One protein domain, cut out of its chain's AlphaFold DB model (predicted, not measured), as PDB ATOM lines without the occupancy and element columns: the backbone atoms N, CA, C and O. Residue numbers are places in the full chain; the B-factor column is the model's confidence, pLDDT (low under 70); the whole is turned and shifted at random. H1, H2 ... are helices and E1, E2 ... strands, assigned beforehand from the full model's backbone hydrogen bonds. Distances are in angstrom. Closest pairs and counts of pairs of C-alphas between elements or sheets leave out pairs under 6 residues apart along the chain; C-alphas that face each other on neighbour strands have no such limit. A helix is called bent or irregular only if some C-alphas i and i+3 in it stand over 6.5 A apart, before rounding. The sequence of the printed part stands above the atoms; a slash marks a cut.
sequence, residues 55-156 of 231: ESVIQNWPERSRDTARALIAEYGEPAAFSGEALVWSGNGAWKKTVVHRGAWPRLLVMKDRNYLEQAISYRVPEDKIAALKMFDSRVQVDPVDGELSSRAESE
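What this domain is: This is residues 55 to 156 of the 231 residues of an uncharacterized protein of Elusimicrobia bacterium (UniProt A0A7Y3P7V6). A twisted six-stranded sheet has its longest helix, H2, packed along one face near E2 and E3, while H3 sits at the edge strand E5 and little H1 only grazes the sheet. Between E3 and E4, residues 102 to 116 form a long loop. The 102 printed residues hold three named helices and six strands, H1 H2 E1 E2 E3 E4 H3 E5 E6; the antiparallel sheet runs E1 E2 E3 E4 E6 E5. The class is mixed, and the whole is compact, with a radius of gyration of the C-alphas of 14.1 A and spans of 44 by 33 by 18 A.

Where its parts are: The strands are E1, residues 81 to 83, from C-alpha 81 at (16.343, -15.169, 21.628); E2, 86 to 92, 16.0 A; E3, 95 to 101, 16.3 A; E4, 117 to 122, 17.1 A; E5, 141 to 143; and E6, 148 to 153, 16.4 A, ending with C-alpha 153 at (36.551, -15.553, 22.564). The helices are H1, 55 to 58; H2, 63 to 76, 19.6 A; and H3, 127 to 136, 15.3 A, irregular, but only just: C-alphas 128 and 131 are 6.8 A apart.

How they stand to each other: E1 to E4 form a meander, each strand the antiparallel neighbour of the one before. Within hydrogen-bond range are N 88 and O 81, 2.8 A, for E1 and E2; N 89 and O 98, 2.8 A, for E2 and E3; N 99 and O 118, 2.8 A, for E3 and E4; N 117 and O 153, 2.9 A, for E4 and E6; and N 141 and O 150, 2.8 A, for E6 and E5. E4, H3 and E5 make a split strand-helix-strand unit, two strands running the same way with E6 between them, and its crossover is right-handed. H2 is on the sheet at a height of 9.3 A, along the strands, at 22 degrees to E3 on the local plane; its closest C-alphas to E3 are those of Ala 69 and Val 100, 6.2 A. H1 and H2 only just touch, with 3 pairs of C-alphas within 8 A, the closest Ile 58 and Arg 66, 5.7 A. H3 is on the sheet, its closest C-alphas to E5 those of Ile 130 and Val 142, 7.2 A, and is apart from H2. In H2 every O i to N i+4 pair is within hydrogen-bond range, in H3 4 of 6, and H1 is too short for one.

The domain as a whole: The C-alphas of Ser 56 and Asp 128, the two farthest apart, are 44.6 A apart. The printed part has no cut; the link E3 to E4 is long, the others tight. Mean pLDDT of the printed part is 91.1, but residues 104 to 114 are under 70.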
ATOM      1  N   GLU A  55      17.618 -19.086  31.697       94.75
ATOM      2  CA  GLU A  55      18.266 -19.815  32.794       94.75
ATOM      3  C   GLU A  55      17.962 -21.323  32.753       94.75
ATOM      4  O   GLU A  55      18.865 -22.146  32.903       94.75
ATOM      5  N   SER A  56      16.709 -21.715  32.483       94.69
ATOM      6  CA  SER A  56      16.332 -23.135  32.379       94.69
ATOM      7  C   SER A  56      17.053 -23.857  31.234       94.69
ATOM      8  O   SER A  56      17.320 -25.056  31.306       94.69
ATOM      9  N   VAL A  57      17.401 -23.124  30.176       95.00
ATOM     10  CA  VAL A  57      18.055 -23.654  28.979       95.00
ATOM     11  C   VAL A  57      19.535 -23.929  29.208       95.00
ATOM     12  O   VAL A  57      20.052 -24.927  28.699       95.00
ATOM     13  N   ILE A  58      20.203 -23.086  29.996       96.12
ATOM     14  CA  ILE A  58      21.650 -23.168  30.211       96.12
ATOM     15  C   ILE A  58      22.057 -24.082  31.372       96.12
ATOM     16  O   ILE A  58      23.247 -24.313  31.568       96.12
ATOM     17  N   GLN A  59      21.111 -24.654  32.133       94.94
ATOM     18  CA  GLN A  59      21.416 -25.497  33.305       94.94
ATOM     19  C   GLN A  59      22.421 -26.619  32.989       94.94
ATOM     20  O   GLN A  59      23.367 -26.843  33.749       94.94
ATOM     21  N   ASN A  60      22.248 -27.257  31.827       91.44
ATOM     22  CA  ASN A  60      23.051 -28.386  31.345       91.44
ATOM     23  C   ASN A  60      24.140 -27.980  30.332       91.44
ATOM     24  O   ASN A  60      24.619 -28.813  29.552       91.44
ATOM     25  N   TRP A  61      24.487 -26.693  30.268       93.56
ATOM     26  CA  TRP A  61      25.613 -26.220  29.469       93.56
ATOM     27  C   TRP A  61      26.946 -26.467  30.190       93.56
ATOM     28  O   TRP A  61      26.970 -26.566  31.420       93.56
ATOM     29  N   PRO A  62      28.063 -26.558  29.442       92.44
ATOM     30  CA  PRO A  62      29.403 -26.473  30.011       92.44
ATOM     31  C   PRO A  62      29.540 -25.267  30.941       92.44
ATOM     32  O   PRO A  62      29.027 -24.188  30.645       92.44
ATOM     33  N   GLU A  63      30.251 -25.461  32.051       92.25
ATOM     34  CA  GLU A  63      30.352 -24.493  33.150       92.25
ATOM     35  C   GLU A  63      30.738 -23.094  32.664       92.25
ATOM     36  O   GLU A  63      29.996 -22.147  32.897       92.25
ATOM     37  N   ARG A  64      31.812 -22.973  31.874       92.00
ATOM     38  CA  ARG A  64      32.292 -21.670  31.384       92.00
ATOM     39  C   ARG A  64      31.283 -20.930  30.502       92.00
ATOM     40  O   ARG A  64      31.092 -19.727  30.667       92.00
ATOM     41  N   SER A  65      30.614 -21.641  29.593       94.00
ATOM     42  CA  SER A  65      29.571 -21.055  28.742       94.00
ATOM     43  C   SER A  65      28.364 -20.620  29.571       94.00
ATOM     44  O   SER A  65      27.811 -19.547  29.345       94.00
ATOM     45  N   ARG A  66      27.963 -21.438  30.553       95.38
ATOM     46  CA  ARG A  66      26.851 -21.140  31.462       95.38
ATOM     47  C   ARG A  66      27.148 -19.928  32.341       95.38
ATOM     48  O   ARG A  66      26.286 -19.072  32.501       95.38
ATOM     49  N   ASP A  67      28.350 -19.842  32.894       95.75
ATOM     50  CA  ASP A  67      28.736 -18.738  33.770       95.75
ATOM     51  C   ASP A  67      28.842 -17.428  32.985       95.75
ATOM     52  O   ASP A  67      28.360 -16.395  33.445       95.75
ATOM     53  N   THR A  68      29.358 -17.487  31.755       96.25
ATOM     54  CA  THR A  68      29.366 -16.336  30.839       96.25
ATOM     55  C   THR A  68      27.951 -15.908  30.460       96.25
ATOM     56  O   THR A  68      27.638 -14.722  30.503       96.25
ATOM     57  N   ALA A  69      27.066 -16.860  30.146       97.12
ATOM     58  CA  ALA A  69      25.658 -16.576  29.888       97.12
ATOM     59  C   ALA A  69      24.994 -15.868  31.077       97.12
ATOM     60  O   ALA A  69      24.338 -14.852  30.887       97.12
ATOM     61  N   ARG A  70      25.209 -16.352  32.305       97.81
ATOM     62  CA  ARG A  70      24.673 -15.718  33.520       97.81
ATOM     63  C   ARG A  70      25.233 -14.323  33.755       97.81
ATOM     64  O   ARG A  70      24.473 -13.440  34.139       97.81
ATOM     65  N   ALA A  71      26.529 -14.121  33.522       97.50
ATOM     66  CA  ALA A  71      27.148 -12.804  33.632       97.50
ATOM     67  C   ALA A  71      26.492 -11.808  32.662       97.50
ATOM     68  O   ALA A  71      26.094 -10.727  33.081       97.50
ATOM     69  N   LEU A  72      26.271 -12.214  31.409       97.88
ATOM     70  CA  LEU A  72      25.610 -11.374  30.408       97.88
ATOM     71  C   LEU A  72      24.119 -11.166  30.690       97.88
ATOM     72  O   LEU A  72      23.618 -10.076  30.446       97.88
ATOM     73  N   ILE A  73      23.412 -12.158  31.245       97.62
ATOM     74  CA  ILE A  73      22.030 -11.970  31.722       97.62
ATOM     75  C   ILE A  73      21.994 -10.927  32.846       97.62
ATOM     76  O   ILE A  73      21.124 -10.061  32.862       97.62
ATOM     77  N   ALA A  74      22.941 -10.994  33.783       97.38
ATOM     78  CA  ALA A  74      23.024 -10.039  34.882       97.38
ATOM     79  C   ALA A  74      23.384  -8.622  34.404       97.38
ATOM     80  O   ALA A  74      22.901  -7.647  34.977       97.38
ATOM     81  N   GLU A  75      24.218  -8.508  33.371       96.69
ATOM     82  CA  GLU A  75      24.699  -7.234  32.833       96.69
ATOM     83  C   GLU A  75      23.723  -6.582  31.843       96.69
ATOM     84  O   GLU A  75      23.423  -5.394  31.960       96.69
ATOM     85  N   TYR A  76      23.199  -7.354  30.888       96.94
ATOM     86  CA  TYR A  76      22.398  -6.863  29.761       96.94
ATOM     87  C   TYR A  76      20.914  -7.255  29.825       96.94
ATOM     88  O   TYR A  76      20.132  -6.810  28.985       96.94
ATOM     89  N   GLY A  77      20.502  -8.063  30.804       96.44
ATOM     90  CA  GLY A  77      19.137  -8.581  30.922       96.44
ATOM     91  C   GLY A  77      18.883  -9.837  30.083       96.44
ATOM     92  O   GLY A  77      19.803 -10.472  29.565       96.44
ATOM     93  N   GLU A  78      17.610 -10.220  29.959       96.25
ATOM     94  CA  GLU A  78      17.213 -11.421  29.212       96.25
ATOM     95  C   GLU A  78      17.618 -11.337  27.727       96.25
ATOM     96  O   GLU A  78      17.469 -10.280  27.102       96.25
ATOM     97  N   PRO A  79      18.108 -12.438  27.128       97.44
ATOM     98  CA  PRO A  79      18.436 -12.474  25.709       97.44
ATOM     99  C   PRO A  79      17.182 -12.301  24.843       97.44
ATOM    100  O   PRO A  79      16.107 -12.808  25.157       97.44
ATOM    101  N   ALA A  80      17.351 -11.654  23.689       96.69
ATOM    102  CA  ALA A  80      16.299 -11.475  22.689       96.69
ATOM    103  C   ALA A  80      15.810 -12.813  22.103       96.69
ATOM    104  O   ALA A  80      14.644 -12.947  21.733       96.69
ATOM    105  N   ALA A  81      16.694 -13.810  22.019       96.25
ATOM    106  CA  ALA A  81      16.343 -15.169  21.628       96.25
ATOM    107  C   ALA A  81      17.225 -16.198  22.340       96.25
ATOM    108  O   ALA A  81      18.400 -15.957  22.614       96.25
ATOM    109  N   PHE A  82      16.675 -17.383  22.600       96.50
ATOM    110  CA  PHE A  82      17.422 -18.475  23.212       96.50
ATOM    111  C   PHE A  82      16.966 -19.848  22.724       96.50
ATOM    112  O   PHE A  82      15.800 -20.087  22.417       96.50
ATOM    113  N   SER A  83      17.913 -20.778  22.673       94.25
ATOM    114  CA  SER A  83      17.705 -22.175  22.299       94.25
ATOM    115  C   SER A  83      18.630 -23.075  23.110       94.25
ATOM    116  O   SER A  83      19.550 -22.593  23.764       94.25
ATOM    117  N   GLY A  84      18.451 -24.395  23.009       92.81
ATOM    118  CA  GLY A  84      19.341 -25.370  23.652       92.81
ATOM    119  C   GLY A  84      20.834 -25.183  23.351       92.81
ATOM    120  O   GLY A  84      21.651 -25.663  24.131       92.81
ATOM    121  N   GLU A  85      21.187 -24.475  22.275       93.25
ATOM    122  CA  GLU A  85      22.559 -24.351  21.776       93.25
ATOM    123  C   GLU A  85      23.133 -22.926  21.832       93.25
ATOM    124  O   GLU A  85      24.352 -22.776  21.727       93.25
ATOM    125  N   ALA A  86      22.303 -21.887  21.984       96.00
ATOM    126  CA  ALA A  86      22.770 -20.501  22.022       96.00
ATOM    127  C   ALA A  86      21.791 -19.538  22.716       96.00
ATOM    128  O   ALA A  86      20.574 -19.731  22.641       96.00
ATOM    129  N   LEU A  87      22.338 -18.478  23.318       98.00
ATOM    130  CA  LEU A  87      21.631 -17.272  23.760       98.00
ATOM    131  C   LEU A  87      22.071 -16.097  22.885       98.00
ATOM    132  O   LEU A  87      23.261 -15.973  22.601       98.00
ATOM    133  N   VAL A  88      21.129 -15.252  22.471       98.19
ATOM    134  CA  VAL A  88      21.365 -14.140  21.543       98.19
ATOM    135  C   VAL A  88      20.805 -12.848  22.124       98.19
ATOM    136  O   VAL A  88      19.610 -12.753  22.395       98.19
ATOM    137  N   TRP A  89      21.656 -11.836  22.234       98.12
ATOM    138  CA  TRP A  89      21.276 -10.447  22.472       98.12
ATOM    139  C   TRP A  89      21.434  -9.644  21.182       98.12
ATOM    140  O   TRP A  89      22.354  -9.877  20.392       98.12
ATOM    141  N   SER A  90      20.533  -8.688  20.977       95.81
ATOM    142  CA  SER A  90      20.538  -7.773  19.836       95.81
ATOM    143  C   SER A  90      20.534  -6.339  20.354       95.81
ATOM    144  O   SER A  90      19.636  -5.978  21.110       95.81
ATOM    145  N   GLY A  91      21.536  -5.544  19.969       94.00
ATOM    146  CA  GLY A  91      21.688  -4.156  20.417       94.00
ATOM    147  C   GLY A  91      21.924  -4.015  21.926       94.00
ATOM    148  O   GLY A  91      21.151  -3.338  22.602       94.00
ATOM    149  N   ASN A  92      22.961  -4.668  22.466       94.25
ATOM    150  CA  ASN A  92      23.307  -4.617  23.891       94.25
ATOM    151  C   ASN A  92      24.619  -3.852  24.125       94.25
ATOM    152  O   ASN A  92      25.664  -4.221  23.597       94.25
ATOM    153  N   GLY A  93      24.579  -2.792  24.935       92.19
ATOM    154  CA  GLY A  93      25.757  -1.960  25.190       92.19
ATOM    155  C   GLY A  93      26.351  -1.395  23.895       92.19
ATOM    156  O   GLY A  93      25.655  -0.746  23.117       92.19
ATOM    157  N   ALA A  94      27.638  -1.657  23.667       93.56
ATOM    158  CA  ALA A  94      28.351  -1.263  22.452       93.56
ATOM    159  C   ALA A  94      28.201  -2.276  21.294       93.56
ATOM    160  O   ALA A  94      28.702  -2.051  20.192       93.56
ATOM    161  N   TRP A  95      27.531  -3.404  21.536       97.06
ATOM    162  CA  TRP A  95      27.452  -4.528  20.615       97.06
ATOM    163  C   TRP A  95      26.205  -4.453  19.745       97.06
ATOM    164  O   TRP A  95      25.082  -4.285  20.225       97.06
ATOM    165  N   LYS A  96      26.384  -4.688  18.443       96.06
ATOM    166  CA  LYS A  96      25.265  -4.944  17.528       96.06
ATOM    167  C   LYS A  96      24.590  -6.269  17.885       96.06
ATOM    168  O   LYS A  96      23.364  -6.372  17.862       96.06
ATOM    169  N   LYS A  97      25.394  -7.280  18.226       96.38
ATOM    170  CA  LYS A  97      24.942  -8.636  18.542       96.38
ATOM    171  C   LYS A  97      25.921  -9.305  19.500       96.38
ATOM    172  O   LYS A  97      27.128  -9.243  19.278       96.38
ATOM    173  N   THR A  98      25.391  -9.990  20.506       98.19
ATOM    174  CA  THR A  98      26.157 -10.872  21.396       98.19
ATOM    175  C   THR A  98      25.536 -12.260  21.358       98.19
ATOM    176  O   THR A  98      24.325 -12.398  21.519       98.19
ATOM    177  N   VAL A  99      26.346 -13.293  21.147       97.75
ATOM    178  CA  VAL A  99      25.906 -14.689  21.129       97.75
ATOM    179  C   VAL A  99      26.779 -15.510  22.063       97.75
ATOM    180  O   VAL A  99      27.991 -15.593  21.885       97.75
ATOM    181  N   VAL A 100      26.155 -16.169  23.037       97.25
ATOM    182  CA  VAL A 100      26.822 -17.204  23.835       97.25
ATOM    183  C   VAL A 100      26.381 -18.555  23.318       97.25
ATOM    184  O   VAL A 100      25.194 -18.875  23.331       97.25
ATOM    185  N   HIS A 101      27.336 -19.366  22.893       95.25
ATOM    186  CA  HIS A 101      27.113 -20.734  22.463       95.25
ATOM    187  C   HIS A 101      27.282 -21.707  23.624       95.25
ATOM    188  O   HIS A 101      28.140 -21.539  24.491       95.25
ATOM    189  N   ARG A 102      26.530 -22.806  23.583       92.44
ATOM    190  CA  ARG A 102      26.700 -23.918  24.519       92.44
ATOM    191  C   ARG A 102      28.132 -24.453  24.514       92.44
ATOM    192  O   ARG A 102      28.686 -24.704  25.579       92.44
ATOM    193  N   GLY A 103      28.741 -24.625  23.343       81.56
ATOM    194  CA  GLY A 103      30.100 -25.157  23.196       81.56
ATOM    195  C   GLY A 103      31.010 -24.273  22.345       81.56
ATOM    196  O   GLY A 103      30.538 -23.516  21.500       81.56
ATOM    197  N   ALA A 104      32.319 -24.419  22.551       68.81
ATOM    198  CA  ALA A 104      33.366 -23.749  21.783       68.81
ATOM    199  C   ALA A 104      33.412 -24.180  20.305       68.81
ATOM    200  O   ALA A 104      33.144 -25.339  19.966       68.81
ATOM    201  N   TRP A 105      33.832 -23.262  19.426       63.91
ATOM    202  CA  TRP A 105      34.061 -23.532  18.003       63.91
ATOM    203  C   TRP A 105      35.556 -23.465  17.621       63.91
ATOM    204  O   TRP A 105      36.248 -22.553  18.078       63.91
ATOM    205  N   PRO A 106      36.059 -24.348  16.729       57.88
ATOM    206  CA  PRO A 106      35.409 -25.542  16.184       57.88
ATOM    207  C   PRO A 106      35.378 -26.692  17.202       57.88
ATOM    208  O   PRO A 106      36.364 -26.981  17.877       57.88
ATOM    209  N   ARG A 107      34.254 -27.416  17.242       56.09
ATOM    210  CA  ARG A 107      33.957 -28.499  18.204       56.09
ATOM    211  C   ARG A 107      34.893 -29.725  18.145       56.09
ATOM    212  O   ARG A 107      34.684 -30.682  18.884       56.09
ATOM    213  N   LEU A 108      35.881 -29.725  17.247       52.06
ATOM    214  CA  LEU A 108      36.731 -30.873  16.905       52.06
ATOM    215  C   LEU A 108      38.151 -30.806  17.492       52.06
ATOM    216  O   LEU A 108      38.888 -31.781  17.378       52.06
ATOM    217  N   LEU A 109      38.549 -29.696  18.123       44.88
ATOM    218  CA  LEU A 109      39.887 -29.554  18.706       44.88
ATOM    219  C   LEU A 109      39.852 -29.671  20.235       44.88
ATOM    220  O   LEU A 109      38.964 -29.156  20.907       44.88
ATOM    221  N   VAL A 110      40.862 -30.348  20.783       44.75
ATOM    222  CA  VAL A 110      41.031 -30.709  22.205       44.75
ATOM    223  C   VAL A 110      41.098 -29.483  23.145       44.75
ATOM    224  O   VAL A 110      40.965 -29.627  24.357       44.75
ATOM    225  N   MET A 111      41.196 -28.260  22.612       46.88
ATOM    226  CA  MET A 111      41.174 -26.990  23.359       46.88
ATOM    227  C   MET A 111      39.743 -26.540  23.734       46.88
ATOM    228  O   MET A 111      39.394 -25.371  23.580       46.88
ATOM    229  N   LYS A 112      38.936 -27.489  24.229       51.97
ATOM    230  CA  LYS A 112      37.460 -27.557  24.309       51.97
ATOM    231  C   LYS A 112      36.652 -26.355  24.829       51.97
ATOM    232  O   LYS A 112      35.438 -26.378  24.667       51.97
ATOM    233  N   ASP A 113      37.259 -25.306  25.378       57.47
ATOM    234  CA  ASP A 113      36.529 -24.291  26.152       57.47
ATOM    235  C   ASP A 113      36.984 -22.846  25.880       57.47
ATOM    236  O   ASP A 113      37.063 -22.030  26.802       57.47
ATOM    237  N   ARG A 114      37.350 -22.523  24.636       68.56
ATOM    238  CA  ARG A 114      37.648 -21.144  24.206       68.56
ATOM    239  C   ARG A 114      36.830 -20.829  22.955       68.56
ATOM    240  O   ARG A 114      36.625 -21.725  22.148       68.56
ATOM    241  N   ASN A 115      36.375 -19.588  22.780       84.00
ATOM    242  CA  ASN A 115      35.558 -19.147  21.631       84.00
ATOM    243  C   ASN A 115      34.077 -19.582  21.675       84.00
ATOM    244  O   ASN A 115      33.518 -19.990  20.655       84.00
ATOM    245  N   TYR A 116      33.444 -19.532  22.849       91.75
ATOM    246  CA  TYR A 116      31.994 -19.739  22.990       91.75
ATOM    247  C   TYR A 116      31.204 -18.422  23.054       91.75
ATOM    248  O   TYR A 116      29.984 -18.458  22.944       91.75
ATOM    249  N   LEU A 117      31.870 -17.274  23.212       96.44
ATOM    250  CA  LEU A 117      31.257 -15.951  23.171       96.44
ATOM    251  C   LEU A 117      31.618 -15.259  21.855       96.44
ATOM    252  O   LEU A 117      32.779 -14.915  21.633       96.44
ATOM    253  N   GLU A 118      30.626 -15.041  21.002       96.94
ATOM    254  CA  GLU A 118      30.728 -14.228  19.793       96.94
ATOM    255  C   GLU A 118      30.120 -12.854  20.043       96.94
ATOM    256  O   GLU A 118      29.005 -12.749  20.555       96.94
ATOM    257  N   GLN A 119      30.825 -11.800  19.650       98.00
ATOM    258  CA  GLN A 119      30.285 -10.448  19.699       98.00
ATOM    259  C   GLN A 119      30.631  -9.690  18.427       98.00
ATOM    260  O   GLN A 119      31.742  -9.804  17.905       98.00
ATOM    261  N   ALA A 120      29.653  -8.943  17.924       97.81
ATOM    262  CA  ALA A 120      29.730  -8.222  16.667       97.81
ATOM    263  C   ALA A 120      29.395  -6.743  16.856       97.81
ATOM    264  O   ALA A 120      28.519  -6.378  17.648       97.81
ATOM    265  N   ILE A 121      30.057  -5.908  16.064       97.62
ATOM    266  CA  ILE A 121      29.795  -4.476  15.934       97.62
ATOM    267  C   ILE A 121      29.386  -4.137  14.506       97.62
ATOM    268  O   ILE A 121      29.731  -4.844  13.558       97.62
ATOM    269  N   SER A 122      28.663  -3.028  14.361       96.19
ATOM    270  CA  SER A 122      28.432  -2.416  13.055       96.19
ATOM    271  C   SER A 122      29.714  -1.705  12.626       96.19
ATOM    272  O   SER A 122      30.023  -0.627  13.131       96.19
ATOM    273  N   TYR A 123      30.495  -2.333  11.751       96.25
ATOM    274  CA  TYR A 123      31.759  -1.789  11.265       96.25
ATOM    275  C   TYR A 123      32.059  -2.318   9.863       96.25
ATOM    276  O   TYR A 123      32.342  -3.501   9.667       96.25
ATOM    277  N   ARG A 124      32.024  -1.427   8.866       95.62
ATOM    278  CA  ARG A 124      32.333  -1.787   7.481       95.62
ATOM    279  C   ARG A 124      33.845  -1.817   7.273       95.62
ATOM    280  O   ARG A 124      34.508  -0.786   7.325       95.62
ATOM    281  N   VAL A 125      34.368  -3.003   6.984       96.75
ATOM    282  CA  VAL A 125      35.789  -3.212   6.689       96.75
ATOM    283  C   VAL A 125      36.061  -2.965   5.199       96.75
ATOM    284  O   VAL A 125      35.354  -3.536   4.364       96.75
ATOM    285  N   PRO A 126      37.075  -2.157   4.837       97.00
ATOM    286  CA  PRO A 126      37.536  -2.040   3.455       97.00
ATOM    287  C   PRO A 126      38.025  -3.385   2.898       97.00
ATOM    288  O   PRO A 126      38.698  -4.146   3.596       97.00
ATOM    289  N   GLU A 127      37.696  -3.691   1.643       96.06
ATOM    290  CA  GLU A 127      37.960  -5.008   1.041       96.06
ATOM    291  C   GLU A 127      39.453  -5.380   1.039       96.06
ATOM    292  O   GLU A 127      39.818  -6.517   1.346       96.06
ATOM    293  N   ASP A 128      40.327  -4.401   0.798       97.31
ATOM    294  CA  ASP A 128      41.784  -4.554   0.797       97.31
ATOM    295  C   ASP A 128      42.364  -4.892   2.184       97.31
ATOM    296  O   ASP A 128      43.462  -5.445   2.281       97.31
ATOM    297  N   LYS A 129      41.618  -4.637   3.267       97.81
ATOM    298  CA  LYS A 129      42.032  -4.937   4.649       97.81
ATOM    299  C   LYS A 129      41.608  -6.320   5.129       97.81
ATOM    300  O   LYS A 129      42.162  -6.821   6.108       97.81
ATOM    301  N   ILE A 130      40.684  -6.990   4.438       96.56
ATOM    302  CA  ILE A 130      40.140  -8.290   4.869       96.56
ATOM    303  C   ILE A 130      41.244  -9.352   4.981       96.56
ATOM    304  O   ILE A 130      41.242 -10.155   5.917       96.56
ATOM    305  N   ALA A 131      42.203  -9.366   4.050       96.62
ATOM    306  CA  ALA A 131      43.316 -10.316   4.089       96.62
ATOM    307  C   ALA A 131      44.217 -10.103   5.319       96.62
ATOM    308  O   ALA A 131      44.595 -11.076   5.971       96.62
ATOM    309  N   ALA A 132      44.494  -8.846   5.681       97.81
ATOM    310  CA  ALA A 132      45.299  -8.509   6.853       97.81
ATOM    311  C   ALA A 132      44.632  -8.969   8.159       97.81
ATOM    312  O   ALA A 132      45.291  -9.562   9.010       97.81
ATOM    313  N   LEU A 133      43.311  -8.791   8.291       97.81
ATOM    314  CA  LEU A 133      42.568  -9.265   9.466       97.81
ATOM    315  C   LEU A 133      42.588 -10.793   9.598       97.81
ATOM    316  O   LEU A 133      42.758 -11.312  10.699       97.81
ATOM    317  N   LYS A 134      42.485 -11.517   8.476       94.75
ATOM    318  CA  LYS A 134      42.603 -12.985   8.462       94.75
ATOM    319  C   LYS A 134      43.994 -13.467   8.879       94.75
ATOM    320  O   LYS A 134      44.099 -14.525   9.493       94.75
ATOM    321  N   MET A 135      45.046 -12.722   8.528       96.31
ATOM    322  CA  MET A 135      46.418 -13.019   8.954       96.31
ATOM    323  C   MET A 135      46.648 -12.709  10.435       96.31
ATOM    324  O   MET A 135      47.410 -13.419  11.083       96.31
ATOM    325  N   PHE A 136      45.987 -11.675  10.959       97.31
ATOM    326  CA  PHE A 136      46.064 -11.290  12.365       97.31
ATOM    327  C   PHE A 136      45.442 -12.340  13.288       97.31
ATOM    328  O   PHE A 136      46.127 -12.883  14.155       97.31
ATOM    329  N   ASP A 137      44.154 -12.644  13.113       93.25
ATOM    330  CA  ASP A 137      43.467 -13.594  13.983       93.25
ATOM    331  C   ASP A 137      42.266 -14.236  13.289       93.25
ATOM    332  O   ASP A 137      41.281 -13.581  12.958       93.25
ATOM    333  N   SER A 138      42.309 -15.561  13.147       90.44
ATOM    334  CA  SER A 138      41.220 -16.357  12.556       90.44
ATOM    335  C   SER A 138      39.874 -16.264  13.290       90.44
ATOM    336  O   SER A 138      38.854 -16.696  12.753       90.44
ATOM    337  N   ARG A 139      39.856 -15.752  14.526       92.12
ATOM    338  CA  ARG A 139      38.635 -15.551  15.316       92.12
ATOM    339  C   ARG A 139      37.915 -14.261  14.945       92.12
ATOM    340  O   ARG A 139      36.707 -14.188  15.173       92.12
ATOM    341  N   VAL A 140      38.632 -13.295  14.365       96.44
ATOM    342  CA  VAL A 140      38.054 -12.069  13.814       96.44
ATOM    343  C   VAL A 140      37.400 -12.400  12.477       96.44
ATOM    344  O   VAL A 140      38.034 -12.926  11.561       96.44
ATOM    345  N   GLN A 141      36.110 -12.112  12.369       96.31
ATOM    346  CA  GLN A 141      35.293 -12.409  11.200       96.31
ATOM    347  C   GLN A 141      34.709 -11.119  10.634       96.31
ATOM    348  O   GLN A 141      34.280 -10.235  11.372       96.31
ATOM    349  N   VAL A 142      34.708 -11.027   9.307       97.44
ATOM    350  CA  VAL A 142      34.152  -9.901   8.557       97.44
ATOM    351  C   VAL A 142      32.943 -10.398   7.787       97.44
ATOM    352  O   VAL A 142      33.073 -11.330   6.990       97.44
ATOM    353  N   ASP A 143      31.804  -9.743   7.988       96.38
ATOM    354  CA  ASP A 143      30.633  -9.875   7.132       96.38
ATOM    355  C   ASP A 143      30.475  -8.595   6.291       96.38
ATOM    356  O   ASP A 143      30.005  -7.568   6.793       96.38
ATOM    357  N   PRO A 144      30.893  -8.606   5.013       93.19
ATOM    358  CA  PRO A 144      30.801  -7.426   4.161       93.19
ATOM    359  C   PRO A 144      29.359  -7.098   3.745       93.19
ATOM    360  O   PRO A 144      29.097  -5.959   3.352       93.19
ATOM    361  N   VAL A 145      28.437  -8.066   3.817       93.19
ATOM    362  CA  VAL A 145      27.032  -7.881   3.429       93.19
ATOM    363  C   VAL A 145      26.299  -7.128   4.530       93.19
ATOM    364  O   VAL A 145      25.716  -6.076   4.269       93.19
ATOM    365  N   ASP A 146      26.415  -7.612   5.765       92.25
ATOM    366  CA  ASP A 146      25.751  -7.008   6.926       92.25
ATOM    367  C   ASP A 146      26.550  -5.844   7.541       92.25
ATOM    368  O   ASP A 146      26.081  -5.183   8.478       92.25
ATOM    369  N   GLY A 147      27.752  -5.579   7.010       94.81
ATOM    370  CA  GLY A 147      28.667  -4.560   7.517       94.81
ATOM    371  C   GLY A 147      29.092  -4.845   8.956       94.81
ATOM    372  O   GLY A 147      29.114  -3.930   9.779       94.81
ATOM    373  N   GLU A 148      29.361  -6.113   9.274       96.00
ATOM    374  CA  GLU A 148      29.721  -6.550  10.621       96.00
ATOM    375  C   GLU A 148      31.201  -6.907  10.718       96.00
ATOM    376  O   GLU A 148      31.772  -7.580   9.857       96.00
ATOM    377  N   LEU A 149      31.795  -6.506  11.838       97.88
ATOM    378  CA  LEU A 149      33.060  -7.040  12.313       97.88
ATOM    379  C   LEU A 149      32.785  -7.747  13.638       97.88
ATOM    380  O   LEU A 149      32.201  -7.158  14.550       97.88
ATOM    381  N   SER A 150      33.183  -9.009  13.750       97.62
ATOM    382  CA  SER A 150      32.951  -9.810  14.948       97.62
ATOM    383  C   SER A 150      34.203 -10.538  15.404       97.62
ATOM    384  O   SER A 150      35.162 -10.715  14.653       97.62
ATOM    385  N   SER A 151      34.206 -10.936  16.671       96.81
ATOM    386  CA  SER A 151      35.239 -11.786  17.251       96.81
ATOM    387  C   SER A 151      34.602 -12.870  18.109       96.81
ATOM    388  O   SER A 151      33.497 -12.698  18.635       96.81
ATOM    389  N   ARG A 152      35.304 -13.998  18.240       94.94
ATOM    390  CA  ARG A 152      34.936 -15.092  19.140       94.94
ATOM    391  C   ARG A 152      36.019 -15.319  20.182       94.94
ATOM    392  O   ARG A 152      37.163 -15.600  19.829       94.94
ATOM    393  N   ALA A 153      35.639 -15.310  21.453       93.44
ATOM    394  CA  ALA A 153      36.551 -15.553  22.564       93.44
ATOM    395  C   ALA A 153      35.847 -16.226  23.756       93.44
ATOM    396  O   ALA A 153      34.712 -16.694  23.671       93.44
ATOM    397  N   GLU A 154      36.574 -16.363  24.859       91.38
ATOM    398  CA  GLU A 154      36.089 -16.846  26.152       91.38
ATOM    399  C   GLU A 154      35.499 -15.741  27.040       91.38
ATOM    400  O   GLU A 154      34.892 -16.044  28.057       91.38
ATOM    401  N   SER A 155      35.702 -14.465  26.708       94.12
ATOM    402  CA  SER A 155      35.176 -13.348  27.496       94.12
ATOM    403  C   SER A 155      35.037 -12.087  26.658       94.12
ATOM    404  O   SER A 155      35.715 -11.928  25.640       94.12
ATOM    405  N   GLU A 156      34.178 -11.180  27.121       96.12
ATOM    406  CA  GLU A 156      33.917  -9.912  26.444       96.12
ATOM    407  C   GLU A 156      35.189  -9.058  26.331       96.12
ATOM    408  O   GLU A 156      35.480  -8.500  25.276       96.12
TER     409      GLU A 156